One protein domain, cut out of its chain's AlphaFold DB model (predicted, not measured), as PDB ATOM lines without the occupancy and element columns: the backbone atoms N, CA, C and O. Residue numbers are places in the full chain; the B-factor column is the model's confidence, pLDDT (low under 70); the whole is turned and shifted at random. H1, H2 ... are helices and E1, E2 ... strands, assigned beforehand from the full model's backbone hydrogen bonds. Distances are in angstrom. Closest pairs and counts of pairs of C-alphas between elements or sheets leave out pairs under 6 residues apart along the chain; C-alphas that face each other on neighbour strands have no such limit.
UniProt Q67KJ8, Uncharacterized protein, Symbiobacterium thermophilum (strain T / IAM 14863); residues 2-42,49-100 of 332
ATOM      1  N   PHE A   2      57.361  17.504  69.222       65.06
ATOM      2  CA  PHE A   2      58.069  16.496  70.012       65.06
ATOM      3  C   PHE A   2      59.558  16.859  70.078       65.06
ATOM      4  O   PHE A   2      60.205  16.977  69.041       65.06
ATOM      5  N   LYS A   3      60.100  17.057  71.285       78.69
ATOM      6  CA  LYS A   3      61.554  17.081  71.491       78.69
ATOM      7  C   LYS A   3      62.018  15.630  71.566       78.69
ATOM      8  O   LYS A   3      61.850  14.992  72.603       78.69
ATOM      9  N   VAL A   4      62.496  15.108  70.439       80.06
ATOM     10  CA  VAL A   4      63.046  13.749  70.346       80.06
ATOM     11  C   VAL A   4      64.303  13.673  71.213       80.06
ATOM     12  O   VAL A   4      65.091  14.615  71.229       80.06
ATOM     13  N   ALA A   5      64.451  12.593  71.981       81.62
ATOM     14  CA  ALA A   5      65.604  12.407  72.856       81.62
ATOM     15  C   ALA A   5      66.881  12.115  72.050       81.62
ATOM     16  O   ALA A   5      66.828  11.392  71.056       81.62
ATOM     17  N   ASP A   6      68.031  12.592  72.537       81.12
ATOM     18  CA  ASP A   6      69.349  12.378  71.910       81.12
ATOM     19  C   ASP A   6      69.742  10.889  71.811       81.12
ATOM     20  O   ASP A   6      70.628  10.520  71.047       81.12
ATOM     21  N   SER A   7      69.064  10.014  72.562       81.31
ATOM     22  CA  SER A   7      69.231   8.558  72.512       81.31
ATOM     23  C   SER A   7      68.626   7.899  71.266       81.31
ATOM     24  O   SER A   7      68.798   6.698  71.075       81.31
ATOM     25  N   VAL A   8      67.878   8.636  70.440       88.94
ATOM     26  CA  VAL A   8      67.241   8.105  69.230       88.94
ATOM     27  C   VAL A   8      68.224   8.160  68.062       88.94
ATOM     28  O   VAL A   8      68.421   9.208  67.454       88.94
ATOM     29  N   THR A   9      68.831   7.016  67.731       92.69
ATOM     30  CA  THR A   9      69.866   6.914  66.680       92.69
ATOM     31  C   THR A   9      69.425   6.146  65.437       92.69
ATOM     32  O   THR A   9      70.091   6.183  64.403       92.69
ATOM     33  N   SER A  10      68.285   5.465  65.510       94.19
ATOM     34  CA  SER A  10      67.728   4.648  64.437       94.19
ATOM     35  C   SER A  10      66.207   4.775  64.378       94.19
ATOM     36  O   SER A  10      65.558   5.220  65.325       94.19
ATOM     37  N   PHE A  11      65.606   4.333  63.270       93.75
ATOM     38  CA  PHE A  11      64.146   4.261  63.161       93.75
ATOM     39  C   PHE A  11      63.534   3.351  64.240       93.75
ATOM     40  O   PHE A  11      62.474   3.655  64.780       93.75
ATOM     41  N   LYS A  12      64.236   2.269  64.603       90.62
ATOM     42  CA  LYS A  12      63.845   1.399  65.715       90.62
ATOM     43  C   LYS A  12      63.781   2.184  67.028       90.62
ATOM     44  O   LYS A  12      62.769   2.098  67.720       90.62
ATOM     45  N   ASP A  13      64.813   2.967  67.338       89.12
ATOM     46  CA  ASP A  13      64.855   3.770  68.568       89.12
ATOM     47  C   ASP A  13      63.743   4.827  68.577       89.12
ATOM     48  O   ASP A  13      63.126   5.060  69.612       89.12
ATOM     49  N   LEU A  14      63.443   5.424  67.416       92.38
ATOM     50  CA  LEU A  14      62.374   6.416  67.275       92.38
ATOM     51  C   LEU A  14      61.007   5.810  67.604       92.38
ATOM     52  O   LEU A  14      60.238   6.401  68.361       92.38
ATOM     53  N   VAL A  15      60.713   4.628  67.050       91.56
ATOM     54  CA  VAL A  15      59.456   3.912  67.305       91.56
ATOM     55  C   VAL A  15      59.353   3.508  68.774       91.56
ATOM     56  O   VAL A  15      58.314   3.735  69.386       91.56
ATOM     57  N   GLN A  16      60.422   2.959  69.362       87.25
ATOM     58  CA  GLN A  16      60.431   2.574  70.777       87.25
ATOM     59  C   GLN A  16      60.214   3.779  71.697       87.25
ATOM     60  O   GLN A  16      59.343   3.738  72.562       87.25
ATOM     61  N   TRP A  17      60.929   4.877  71.453       88.19
ATOM     62  CA  TRP A  17      60.781   6.110  72.220       88.19
ATOM     63  C   TRP A  17      59.357   6.677  72.148       88.19
ATOM     64  O   TRP A  17      58.801   7.084  73.170       88.19
ATOM     65  N   LEU A  18      58.741   6.689  70.960       90.94
ATOM     66  CA  LEU A  18      57.374   7.185  70.800       90.94
ATOM     67  C   LEU A  18      56.356   6.275  71.500       90.94
ATOM     68  O   LEU A  18      55.453   6.782  72.163       90.94
ATOM     69  N   LEU A  19      56.516   4.951  71.396       89.31
ATOM     70  CA  LEU A  19      55.666   3.987  72.100       89.31
ATOM     71  C   LEU A  19      55.739   4.171  73.616       89.31
ATOM     72  O   LEU A  19      54.701   4.185  74.267       89.31
ATOM     73  N   GLU A  20      56.932   4.377  74.178       87.44
ATOM     74  CA  GLU A  20      57.095   4.646  75.612       87.44
ATOM     75  C   GLU A  20      56.358   5.911  76.054       87.44
ATOM     76  O   GLU A  20      55.723   5.920  77.107       87.44
ATOM     77  N   LYS A  21      56.413   6.979  75.247       89.00
ATOM     78  CA  LYS A  21      55.697   8.227  75.541       89.00
ATOM     79  C   LYS A  21      54.186   8.036  75.507       89.00
ATOM     80  O   LYS A  21      53.516   8.411  76.463       89.00
ATOM     81  N   LEU A  22      53.674   7.399  74.459       92.19
ATOM     82  CA  LEU A  22      52.245   7.114  74.338       92.19
ATOM     83  C   LEU A  22      51.753   6.178  75.450       92.19
ATOM     84  O   LEU A  22      50.667   6.388  75.981       92.19
ATOM     85  N   ALA A  23      52.550   5.180  75.837       91.62
ATOM     86  CA  ALA A  23      52.218   4.278  76.936       91.62
ATOM     87  C   ALA A  23      52.161   5.011  78.286       91.62
ATOM     88  O   ALA A  23      51.259   4.751  79.082       91.62
ATOM     89  N   ALA A  24      53.083   5.947  78.537       91.62
ATOM     90  CA  ALA A  24      53.062   6.773  79.741       91.62
ATOM     91  C   ALA A  24      51.826   7.690  79.788       91.62
ATOM     92  O   ALA A  24      51.138   7.732  80.809       91.62
ATOM     93  N   ASP A  25      51.509   8.368  78.680       94.25
ATOM     94  CA  ASP A  25      50.325   9.231  78.576       94.25
ATOM     95  C   ASP A  25      49.030   8.418  78.752       94.25
ATOM     96  O   ASP A  25      48.113   8.841  79.457       94.25
ATOM     97  N   PHE A  26      48.968   7.214  78.174       95.00
ATOM     98  CA  PHE A  26      47.855   6.286  78.369       95.00
ATOM     99  C   PHE A  26      47.693   5.887  79.841       95.00
ATOM    100  O   PHE A  26      46.582   5.932  80.361       95.00
ATOM    101  N   CYS A  27      48.783   5.550  80.542       95.44
ATOM    102  CA  CYS A  27      48.712   5.206  81.965       95.44
ATOM    103  C   CYS A  27      48.159   6.372  82.794       95.44
ATOM    104  O   CYS A  27      47.261   6.153  83.599       95.44
ATOM    105  N   GLN A  28      48.586   7.612  82.534       96.00
ATOM    106  CA  GLN A  28      48.039   8.800  83.212       96.00
ATOM    107  C   GLN A  28      46.537   8.998  82.951       96.00
ATOM    108  O   GLN A  28      45.787   9.394  83.848       96.00
ATOM    109  N   GLN A  29      46.069   8.708  81.733       97.25
ATOM    110  CA  GLN A  29      44.637   8.744  81.424       97.25
ATOM    111  C   GLN A  29      43.871   7.675  82.205       97.25
ATOM    112  O   GLN A  29      42.823   7.979  82.773       97.25
ATOM    113  N   VAL A  30      44.407   6.455  82.304       96.69
ATOM    114  CA  VAL A  30      43.810   5.394  83.127       96.69
ATOM    115  C   VAL A  30      43.743   5.816  84.597       96.69
ATOM    116  O   VAL A  30      42.688   5.682  85.210       96.69
ATOM    117  N   GLU A  31      44.813   6.384  85.160       97.50
ATOM    118  CA  GLU A  31      44.817   6.907  86.536       97.50
ATOM    119  C   GLU A  31      43.722   7.962  86.759       97.50
ATOM    120  O   GLU A  31      43.027   7.934  87.777       97.50
ATOM    121  N   THR A  32      43.530   8.859  85.786       97.81
ATOM    122  CA  THR A  32      42.486   9.896  85.826       97.81
ATOM    123  C   THR A  32      41.091   9.274  85.843       97.81
ATOM    124  O   THR A  32      40.286   9.597  86.715       97.81
ATOM    125  N   VAL A  33      40.825   8.320  84.945       97.50
ATOM    126  CA  VAL A  33      39.539   7.608  84.880       97.50
ATOM    127  C   VAL A  33      39.269   6.833  86.173       97.50
ATOM    128  O   VAL A  33      38.158   6.876  86.699       97.50
ATOM    129  N   LEU A  34      40.278   6.166  86.740       97.06
ATOM    130  CA  LEU A  34      40.142   5.459  88.018       97.06
ATOM    131  C   LEU A  34      39.777   6.415  89.159       97.06
ATOM    132  O   LEU A  34      38.924   6.091  89.986       97.06
ATOM    133  N   ALA A  35      40.382   7.604  89.197       96.12
ATOM    134  CA  ALA A  35      40.044   8.625  90.183       96.12
ATOM    135  C   ALA A  35      38.613   9.158  90.002       96.12
ATOM    136  O   ALA A  35      37.921   9.399  90.992       96.12
ATOM    137  N   GLU A  36      38.145   9.321  88.763       95.62
ATOM    138  CA  GLU A  36      36.766   9.728  88.472       95.62
ATOM    139  C   GLU A  36      35.751   8.678  88.929       95.62
ATOM    140  O   GLU A  36      34.801   9.028  89.632       95.62
ATOM    141  N   ILE A  37      35.989   7.396  88.629       94.94
ATOM    142  CA  ILE A  37      35.155   6.281  89.107       94.94
ATOM    143  C   ILE A  37      35.086   6.290  90.642       94.94
ATOM    144  O   ILE A  37      34.010   6.163  91.227       94.94
ATOM    145  N   GLU A  38      36.224   6.482  91.314       93.50
ATOM    146  CA  GLU A  38      36.302   6.500  92.779       93.50
ATOM    147  C   GLU A  38      35.620   7.726  93.416       93.50
ATOM    148  O   GLU A  38      35.200   7.684  94.578       93.50
ATOM    149  N   ASN A  39      35.516   8.835  92.678       89.75
ATOM    150  CA  ASN A  39      34.835  10.054  93.121       89.75
ATOM    151  C   ASN A  39      33.324  10.010  92.875       89.75
ATOM    152  O   ASN A  39      32.574  10.614  93.637       89.75
ATOM    153  N   GLN A  40      32.882   9.307  91.832       88.56
ATOM    154  CA  GLN A  40      31.465   9.130  91.498       88.56
ATOM    155  C   GLN A  40      30.813   7.974  92.268       88.56
ATOM    156  O   GLN A  40      29.590   7.844  92.272       88.56
ATOM    157  N   ARG A  41      31.611   7.128  92.928       80.94
ATOM    158  CA  ARG A  41      31.119   5.990  93.705       80.94
ATOM    159  C   ARG A  41      30.315   6.434  94.923       80.94
ATOM    160  O   ARG A  41      30.855   6.969  95.893       80.94
ATOM    161  N   GLU A  42      29.030   6.110  94.910       79.88
ATOM    162  CA  GLU A  42      28.193   6.148  96.103       79.88
ATOM    163  C   GLU A  42      28.465   4.935  97.000       79.88
ATOM    164  O   GLU A  42      28.971   3.894  96.568       79.88
ATOM    165  N   GLY A  49      27.507  -1.997 107.578       89.50
ATOM    166  CA  GLY A  49      28.294  -2.613 108.656       89.50
ATOM    167  C   GLY A  49      29.801  -2.720 108.385       89.50
ATOM    168  O   GLY A  49      30.513  -3.275 109.220       89.50
ATOM    169  N   TRP A  50      30.292  -2.182 107.264       94.94
ATOM    170  CA  TRP A  50      31.720  -2.017 106.995       94.94
ATOM    171  C   TRP A  50      32.206  -0.626 107.430       94.94
ATOM    172  O   TRP A  50      31.532   0.385 107.209       94.94
ATOM    173  N   GLU A  51      33.386  -0.572 108.040       94.62
ATOM    174  CA  GLU A  51      34.082   0.657 108.431       94.62
ATOM    175  C   GLU A  51      35.018   1.092 107.297       94.62
ATOM    176  O   GLU A  51      35.826   0.295 106.823       94.62
ATOM    177  N   SER A  52      34.931   2.351 106.857       94.06
ATOM    178  CA  SER A  52      35.875   2.891 105.871       94.06
ATOM    179  C   SER A  52      37.250   3.084 106.507       94.06
ATOM    180  O   SER A  52      37.366   3.705 107.562       94.06
ATOM    181  N   ILE A  53      38.297   2.589 105.844       95.62
ATOM    182  CA  ILE A  53      39.703   2.805 106.231       95.62
ATOM    183  C   ILE A  53      40.414   3.813 105.321       95.62
ATOM    184  O   ILE A  53      41.639   3.937 105.382       95.62
ATOM    185  N   GLY A  54      39.642   4.529 104.496       93.62
ATOM    186  CA  GLY A  54      40.124   5.571 103.597       93.62
ATOM    187  C   GLY A  54      40.842   5.053 102.343       93.62
ATOM    188  O   GLY A  54      40.931   3.842 102.119       93.62
ATOM    189  N   PRO A  55      41.328   5.976 101.495       95.06
ATOM    190  CA  PRO A  55      42.094   5.646 100.298       95.06
ATOM    191  C   PRO A  55      43.441   5.001 100.648       95.06
ATOM    192  O   PRO A  55      44.124   5.431 101.582       95.06
ATOM    193  N   ARG A  56      43.849   3.995  99.870       95.12
ATOM    194  CA  ARG A  56      45.155   3.329  99.983       95.12
ATOM    195  C   ARG A  56      45.902   3.424  98.670       95.12
ATOM    196  O   ARG A  56      45.309   3.198  97.634       95.12
ATOM    197  N   GLU A  57      47.179   3.778  98.710       95.38
ATOM    198  CA  GLU A  57      47.995   3.835  97.499       95.38
ATOM    199  C   GLU A  57      48.199   2.439  96.916       95.38
ATOM    200  O   GLU A  57      48.538   1.499  97.637       95.38
ATOM    201  N   ARG A  58      47.974   2.324  95.608       95.94
ATOM    202  CA  ARG A  58      48.154   1.100  94.845       95.94
ATOM    203  C   ARG A  58      48.825   1.416  93.515       95.94
ATOM    204  O   ARG A  58      48.460   2.380  92.847       95.94
ATOM    205  N   THR A  59      49.766   0.560  93.129       97.06
ATOM    206  CA  THR A  59      50.486   0.646  91.858       97.06
ATOM    207  C   THR A  59      50.387  -0.683  91.128       97.06
ATOM    208  O   THR A  59      50.656  -1.727  91.722       97.06
ATOM    209  N   LEU A  60      50.033  -0.638  89.845       97.19
ATOM    210  CA  LEU A  60      50.078  -1.781  88.940       97.19
ATOM    211  C   LEU A  60      51.095  -1.533  87.832       97.19
ATOM    212  O   LEU A  60      51.084  -0.484  87.197       97.19
ATOM    213  N   VAL A  61      51.940  -2.521  87.566       96.94
ATOM    214  CA  VAL A  61      52.816  -2.548  86.400       96.94
ATOM    215  C   VAL A  61      52.009  -3.026  85.195       96.94
ATOM    216  O   VAL A  61      51.401  -4.097  85.219       96.94
ATOM    217  N   SER A  62      52.003  -2.213  84.148       94.50
ATOM    218  CA  SER A  62      51.356  -2.449  82.863       94.50
ATOM    219  C   SER A  62      52.373  -2.897  81.805       94.50
ATOM    220  O   SER A  62      53.560  -3.102  82.080       94.50
ATOM    221  N   LEU A  63      51.908  -3.048  80.565       90.06
ATOM    222  CA  LEU A  63      52.775  -3.261  79.408       90.06
ATOM    223  C   LEU A  63      53.770  -2.100  79.244       90.06
ATOM    224  O   LEU A  63      53.548  -0.985  79.716       90.06
ATOM    225  N   PHE A  64      54.888  -2.373  78.570       89.19
ATOM    226  CA  PHE A  64      56.014  -1.440  78.417       89.19
ATOM    227  C   PHE A  64      56.691  -1.042  79.740       89.19
ATOM    228  O   PHE A  64      57.476  -0.095  79.760       89.19
ATOM    229  N   GLY A  65      56.431  -1.773  80.831       88.88
ATOM    230  CA  GLY A  65      57.001  -1.504  82.153       88.88
ATOM    231  C   GLY A  65      56.482  -0.218  82.802       88.88
ATOM    232  O   GLY A  65      57.102   0.277  83.739       88.88
ATOM    233  N   MET A  66      55.381   0.339  82.292       93.69
ATOM    234  CA  MET A  66      54.767   1.553  82.829       93.69
ATOM    235  C   MET A  66      53.957   1.239  84.083       93.69
ATOM    236  O   MET A  66      53.420   0.146  84.227       93.69
ATOM    237  N   GLU A  67      53.848   2.204  84.987       95.88
ATOM    238  CA  GLU A  67      53.078   2.063  86.221       95.88
ATOM    239  C   GLU A  67      51.762   2.836  86.128       95.88
ATOM    240  O   GLU A  67      51.733   3.953  85.618       95.88
ATOM    241  N   ILE A  68      50.696   2.243  86.661       97.38
ATOM    242  CA  ILE A  68      49.392   2.868  86.877       97.38
ATOM    243  C   ILE A  68      49.202   2.989  88.387       97.38
ATOM    244  O   ILE A  68      49.130   1.976  89.089       97.38
ATOM    245  N   ARG A  69      49.130   4.218  88.893       97.12
ATOM    246  CA  ARG A  69      49.011   4.543  90.318       97.12
ATOM    247  C   ARG A  69      47.641   5.117  90.636       97.12
ATOM    248  O   ARG A  69      47.208   6.109  90.063       97.12
ATOM    249  N   PHE A  70      46.959   4.529  91.604       96.81
ATOM    250  CA  PHE A  70      45.621   4.955  92.001       96.81
ATOM    251  C   PHE A  70      45.394   4.704  93.492       96.81
ATOM    252  O   PHE A  70      46.260   4.180  94.198       96.81
ATOM    253  N   ARG A  71      44.256   5.177  94.011       96.38
ATOM    254  CA  ARG A  71      43.970   5.174  95.450       96.38
ATOM    255  C   ARG A  71      42.575   4.634  95.779       96.38
ATOM    256  O   ARG A  71      41.714   5.435  96.152       96.38
ATOM    257  N   PRO A  72      42.330   3.316  95.664       95.25
ATOM    258  CA  PRO A  72      41.030   2.740  96.003       95.25
ATOM    259  C   PRO A  72      40.704   2.968  97.486       95.25
ATOM    260  O   PRO A  72      41.584   2.855  98.352       95.25
ATOM    261  N   ARG A  73      39.445   3.280  97.815       94.75
ATOM    262  CA  ARG A  73      38.990   3.319  99.215       94.75
ATOM    263  C   ARG A  73      38.808   1.905  99.749       94.75
ATOM    264  O   ARG A  73      38.044   1.109  99.208       94.75
ATOM    265  N   GLY A  74      39.488   1.621 100.855       94.81
ATOM    266  CA  GLY A  74      39.350   0.363 101.572       94.81
ATOM    267  C   GLY A  74      38.233   0.404 102.608       94.81
ATOM    268  O   GLY A  74      37.948   1.438 103.219       94.81
ATOM    269  N   TYR A  75      37.673  -0.768 102.879       95.31
ATOM    270  CA  TYR A  75      36.707  -1.009 103.941       95.31
ATOM    271  C   TYR A  75      37.135  -2.219 104.763       95.31
ATOM    272  O   TYR A  75      37.700  -3.167 104.218       95.31
ATOM    273  N   ARG A  76      36.851  -2.215 106.068       96.06
ATOM    274  CA  ARG A  76      37.093  -3.361 106.950       96.06
ATOM    275  C   ARG A  76      35.865  -3.743 107.764       96.06
ATOM    276  O   ARG A  76      35.048  -2.892 108.113       96.06
ATOM    277  N   GLN A  77      35.768  -5.016 108.116       96.06
ATOM    278  CA  GLN A  77      34.745  -5.524 109.023       96.06
ATOM    279  C   GLN A  77      35.318  -6.620 109.919       96.06
ATOM    280  O   GLN A  77      36.157  -7.418 109.496       96.06
ATOM    281  N   ARG A  78      34.870  -6.656 111.177       95.00
ATOM    282  CA  ARG A  78      35.256  -7.701 112.125       95.00
ATOM    283  C   ARG A  78      34.486  -8.983 111.819       95.00
ATOM    284  O   ARG A  78      33.259  -8.959 111.766       95.00
ATOM    285  N   ARG A  79      35.197 -10.094 111.637       93.25
ATOM    286  CA  ARG A  79      34.591 -11.423 111.493       93.25
ATOM    287  C   ARG A  79      34.233 -12.017 112.867       93.25
ATOM    288  O   ARG A  79      34.831 -11.608 113.867       93.25
ATOM    289  N   PRO A  80      33.299 -12.991 112.934       92.94
ATOM    290  CA  PRO A  80      32.925 -13.659 114.187       92.94
ATOM    291  C   PRO A  80      34.101 -14.319 114.921       92.94
ATOM    292  O   PRO A  80      34.110 -14.373 116.145       92.94
ATOM    293  N   ASP A  81      35.107 -14.776 114.176       93.88
ATOM    294  CA  ASP A  81      36.336 -15.390 114.696       93.88
ATOM    295  C   ASP A  81      37.346 -14.374 115.267       93.88
ATOM    296  O   ASP A  81      38.414 -14.754 115.743       93.88
ATOM    297  N   GLY A  82      37.042 -13.073 115.219       92.06
ATOM    298  CA  GLY A  82      37.965 -12.029 115.646       92.06
ATOM    299  C   GLY A  82      39.100 -11.755 114.654       92.06
ATOM    300  O   GLY A  82      40.119 -11.181 115.039       92.06
ATOM    301  N   SER A  83      38.962 -12.101 113.378       95.19
ATOM    302  CA  SER A  83      39.832 -11.606 112.304       95.19
ATOM    303  C   SER A  83      39.217 -10.379 111.608       95.19
ATOM    304  O   SER A  83      38.075  -9.990 111.875       95.19
ATOM    305  N   TRP A  84      39.998  -9.695 110.769       94.75
ATOM    306  CA  TRP A  84      39.512  -8.583 109.945       94.75
ATOM    307  C   TRP A  84      39.301  -9.056 108.510       94.75
ATOM    308  O   TRP A  84      40.191  -9.659 107.917       94.75
ATOM    309  N   ALA A  85      38.138  -8.743 107.949       94.19
ATOM    310  CA  ALA A  85      37.888  -8.804 106.519       94.19
ATOM    311  C   ALA A  85      38.158  -7.430 105.901       94.19
ATOM    312  O   ALA A  85      37.858  -6.415 106.533       94.19
ATOM    313  N   TYR A  86      38.674  -7.408 104.674       94.44
ATOM    314  CA  TYR A  86      38.930  -6.188 103.912       94.44
ATOM    315  C   TYR A  86      38.231  -6.259 102.557       94.44
ATOM    316  O   TYR A  86      38.159  -7.336 101.966       94.44
ATOM    317  N   ARG A  87      37.726  -5.120 102.085       94.06
ATOM    318  CA  ARG A  87      37.112  -4.955 100.764       94.06
ATOM    319  C   ARG A  87      37.608  -3.685 100.096       94.06
ATOM    320  O   ARG A  87      37.788  -2.664 100.764       94.06
ATOM    321  N   TYR A  88      37.794  -3.765  98.786       94.62
ATOM    322  CA  TYR A  88      38.200  -2.658  97.924       94.62
ATOM    323  C   TYR A  88      37.251  -2.653  96.727       94.62
ATOM    324  O   TYR A  88      37.513  -3.328  95.737       94.62
ATOM    325  N   PRO A  89      36.117  -1.940  96.816       94.06
ATOM    326  CA  PRO A  89      35.052  -2.048  95.824       94.06
ATOM    327  C   PRO A  89      35.485  -1.709  94.389       94.06
ATOM    328  O   PRO A  89      35.009  -2.338  93.447       94.06
ATOM    329  N   LEU A  90      36.401  -0.746  94.214       94.44
ATOM    330  CA  LEU A  90      36.995  -0.438  92.908       94.44
ATOM    331  C   LEU A  90      37.770  -1.634  92.343       94.44
ATOM    332  O   LEU A  90      37.553  -2.011  91.196       94.44
ATOM    333  N   ASP A  91      38.629  -2.240  93.162       95.19
ATOM    334  CA  ASP A  91      39.423  -3.409  92.789       95.19
ATOM    335  C   ASP A  91      38.507  -4.596  92.447       95.19
ATOM    336  O   ASP A  91      38.682  -5.218  91.407       95.19
ATOM    337  N   GLU A  92      37.481  -4.858  93.264       94.50
ATOM    338  CA  GLU A  92      36.494  -5.925  93.045       94.50
ATOM    339  C   GLU A  92      35.741  -5.754  91.719       94.50
ATOM    340  O   GLU A  92      35.598  -6.708  90.959       94.50
ATOM    341  N   MET A  93      35.307  -4.530  91.410       93.56
ATOM    342  CA  MET A  93      34.622  -4.209  90.154       93.56
ATOM    343  C   MET A  93      35.516  -4.424  88.931       93.56
ATOM    344  O   MET A  93      35.032  -4.828  87.878       93.56
ATOM    345  N   LEU A  94      36.811  -4.137  89.062       93.94
ATOM    346  CA  LEU A  94      37.792  -4.276  87.987       93.94
ATOM    347  C   LEU A  94      38.447  -5.666  87.944       93.94
ATOM    348  O   LEU A  94      39.307  -5.899  87.098       93.94
ATOM    349  N   GLY A  95      38.082  -6.576  88.853       93.75
ATOM    350  CA  GLY A  95      38.703  -7.897  88.963       93.75
ATOM    351  C   GLY A  95      40.181  -7.851  89.372       93.75
ATOM    352  O   GLY A  95      40.952  -8.736  89.009       93.75
ATOM    353  N   LEU A  96      40.609  -6.816  90.100       94.81
ATOM    354  CA  LEU A  96      41.988  -6.674  90.558       94.81
ATOM    355  C   LEU A  96      42.225  -7.523  91.807       94.81
ATOM    356  O   LEU A  96      41.655  -7.280  92.872       94.81
ATOM    357  N   LEU A  97      43.117  -8.503  91.684       92.44
ATOM    358  CA  LEU A  97      43.466  -9.382  92.794       92.44
ATOM    359  C   LEU A  97      44.210  -8.616  93.904       92.44
ATOM    360  O   LEU A  97      45.029  -7.734  93.613       92.44
ATOM    361  N   PRO A  98      43.967  -8.925  95.191       90.44
ATOM    362  CA  PRO A  98      44.739  -8.360  96.294       90.44
ATOM    363  C   PRO A  98      46.242  -8.614  96.126       90.44
ATOM    364  O   PRO A  98      46.633  -9.671  95.646       90.44
ATOM    365  N   GLU A  99      47.072  -7.641  96.516       89.31
ATOM    366  CA  GLU A  99      48.552  -7.725  96.524       89.31
ATOM    367  C   GLU A  99      49.230  -7.931  95.156       89.31
ATOM    368  O   GLU A  99      50.453  -7.848  95.046       89.31
ATOM    369  N   GLU A 100      48.447  -8.126  94.098       94.94
ATOM    370  CA  GLU A 100      48.951  -8.308  92.750       94.94
ATOM    371  C   GLU A 100      49.561  -7.010  92.208       94.94
ATOM    372  O   GLU A 100      48.965  -5.927  92.278       94.94
TER     373      GLU A 100
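Overview. This is residues 2 to 42 and 49 to 100 of the 332 residues of an uncharacterized protein of Symbiobacterium thermophilum (strain T / IAM 14863) (UniProt Q67KJ8). A narrow three-stranded sheet, E1 E4 E5, continues through two bends into the hairpin E2 E3, and this hairpin packs along residues 23 to 38 of one long helix, H1, while the short helix H2 follows E5. The printed part has 93 residues, with two named helices and five named strands in the order H1 E1 E2 E3 E4 E5 H2. Both sheets, E1 - E4 - E5 and E2 - E3, are antiparallel, and the class is mixed, helices and strands. The whole is a rod of 63 by 26 by 18 A, only just extended, close to loose, with a radius of gyration of the C-alphas of 18.7 A.

Along the chain. Start with E4, residues 73 to 78, 17.4 A long, from C-alpha 73 at (38.990, 3.319, 99.215). Its sheet also holds E1, residues 51 to 55, 12.5 A, and E5, residues 84 to 87. E2 is residues 58 to 61 and E3 residues 67 to 70. Find C-alpha 11 at (64.146, 4.261, 63.161); H1 runs from there to residue 40, 43.5 A. H2, residues 89 to 93, ends at (34.622, -4.209, 90.154).

Arrangement. Look at inner strand E4: N 53 and O 74 pair it with E1 at 2.9 A, and N 75 and O 87 with E5 at 2.8 A, in the hairpin E4 and E5. E3 runs on into E4 at 63 degrees, and E1 into E2 at 52 degrees. In the hairpin E2 and E3, N 68 and O 60 are 2.8 A apart. The closest C-alphas of H1 and E3 are those of Cys 27 and Ile 68, 5.5 A. H1 is not on the three-stranded sheet; H2 only grazes it, with residues 89 to 91. H1 and H2 are close but not clearly touching, at C-alphas Glu 38 and Leu 90, 7.0 A. In both helices every O i to N i+4 pair is within hydrogen-bond range.

Size, cuts and confidence. The two C-alphas farthest apart, Thr 9 and Pro 80, are 63.6 A apart. Residues 43 to 48 are not printed, and C-alphas 42 and 49 stand 15.3 A apart across this cut. The links printed whole are tight. Look for low confidence at residue 2, the one printed residue with pLDDT under 70.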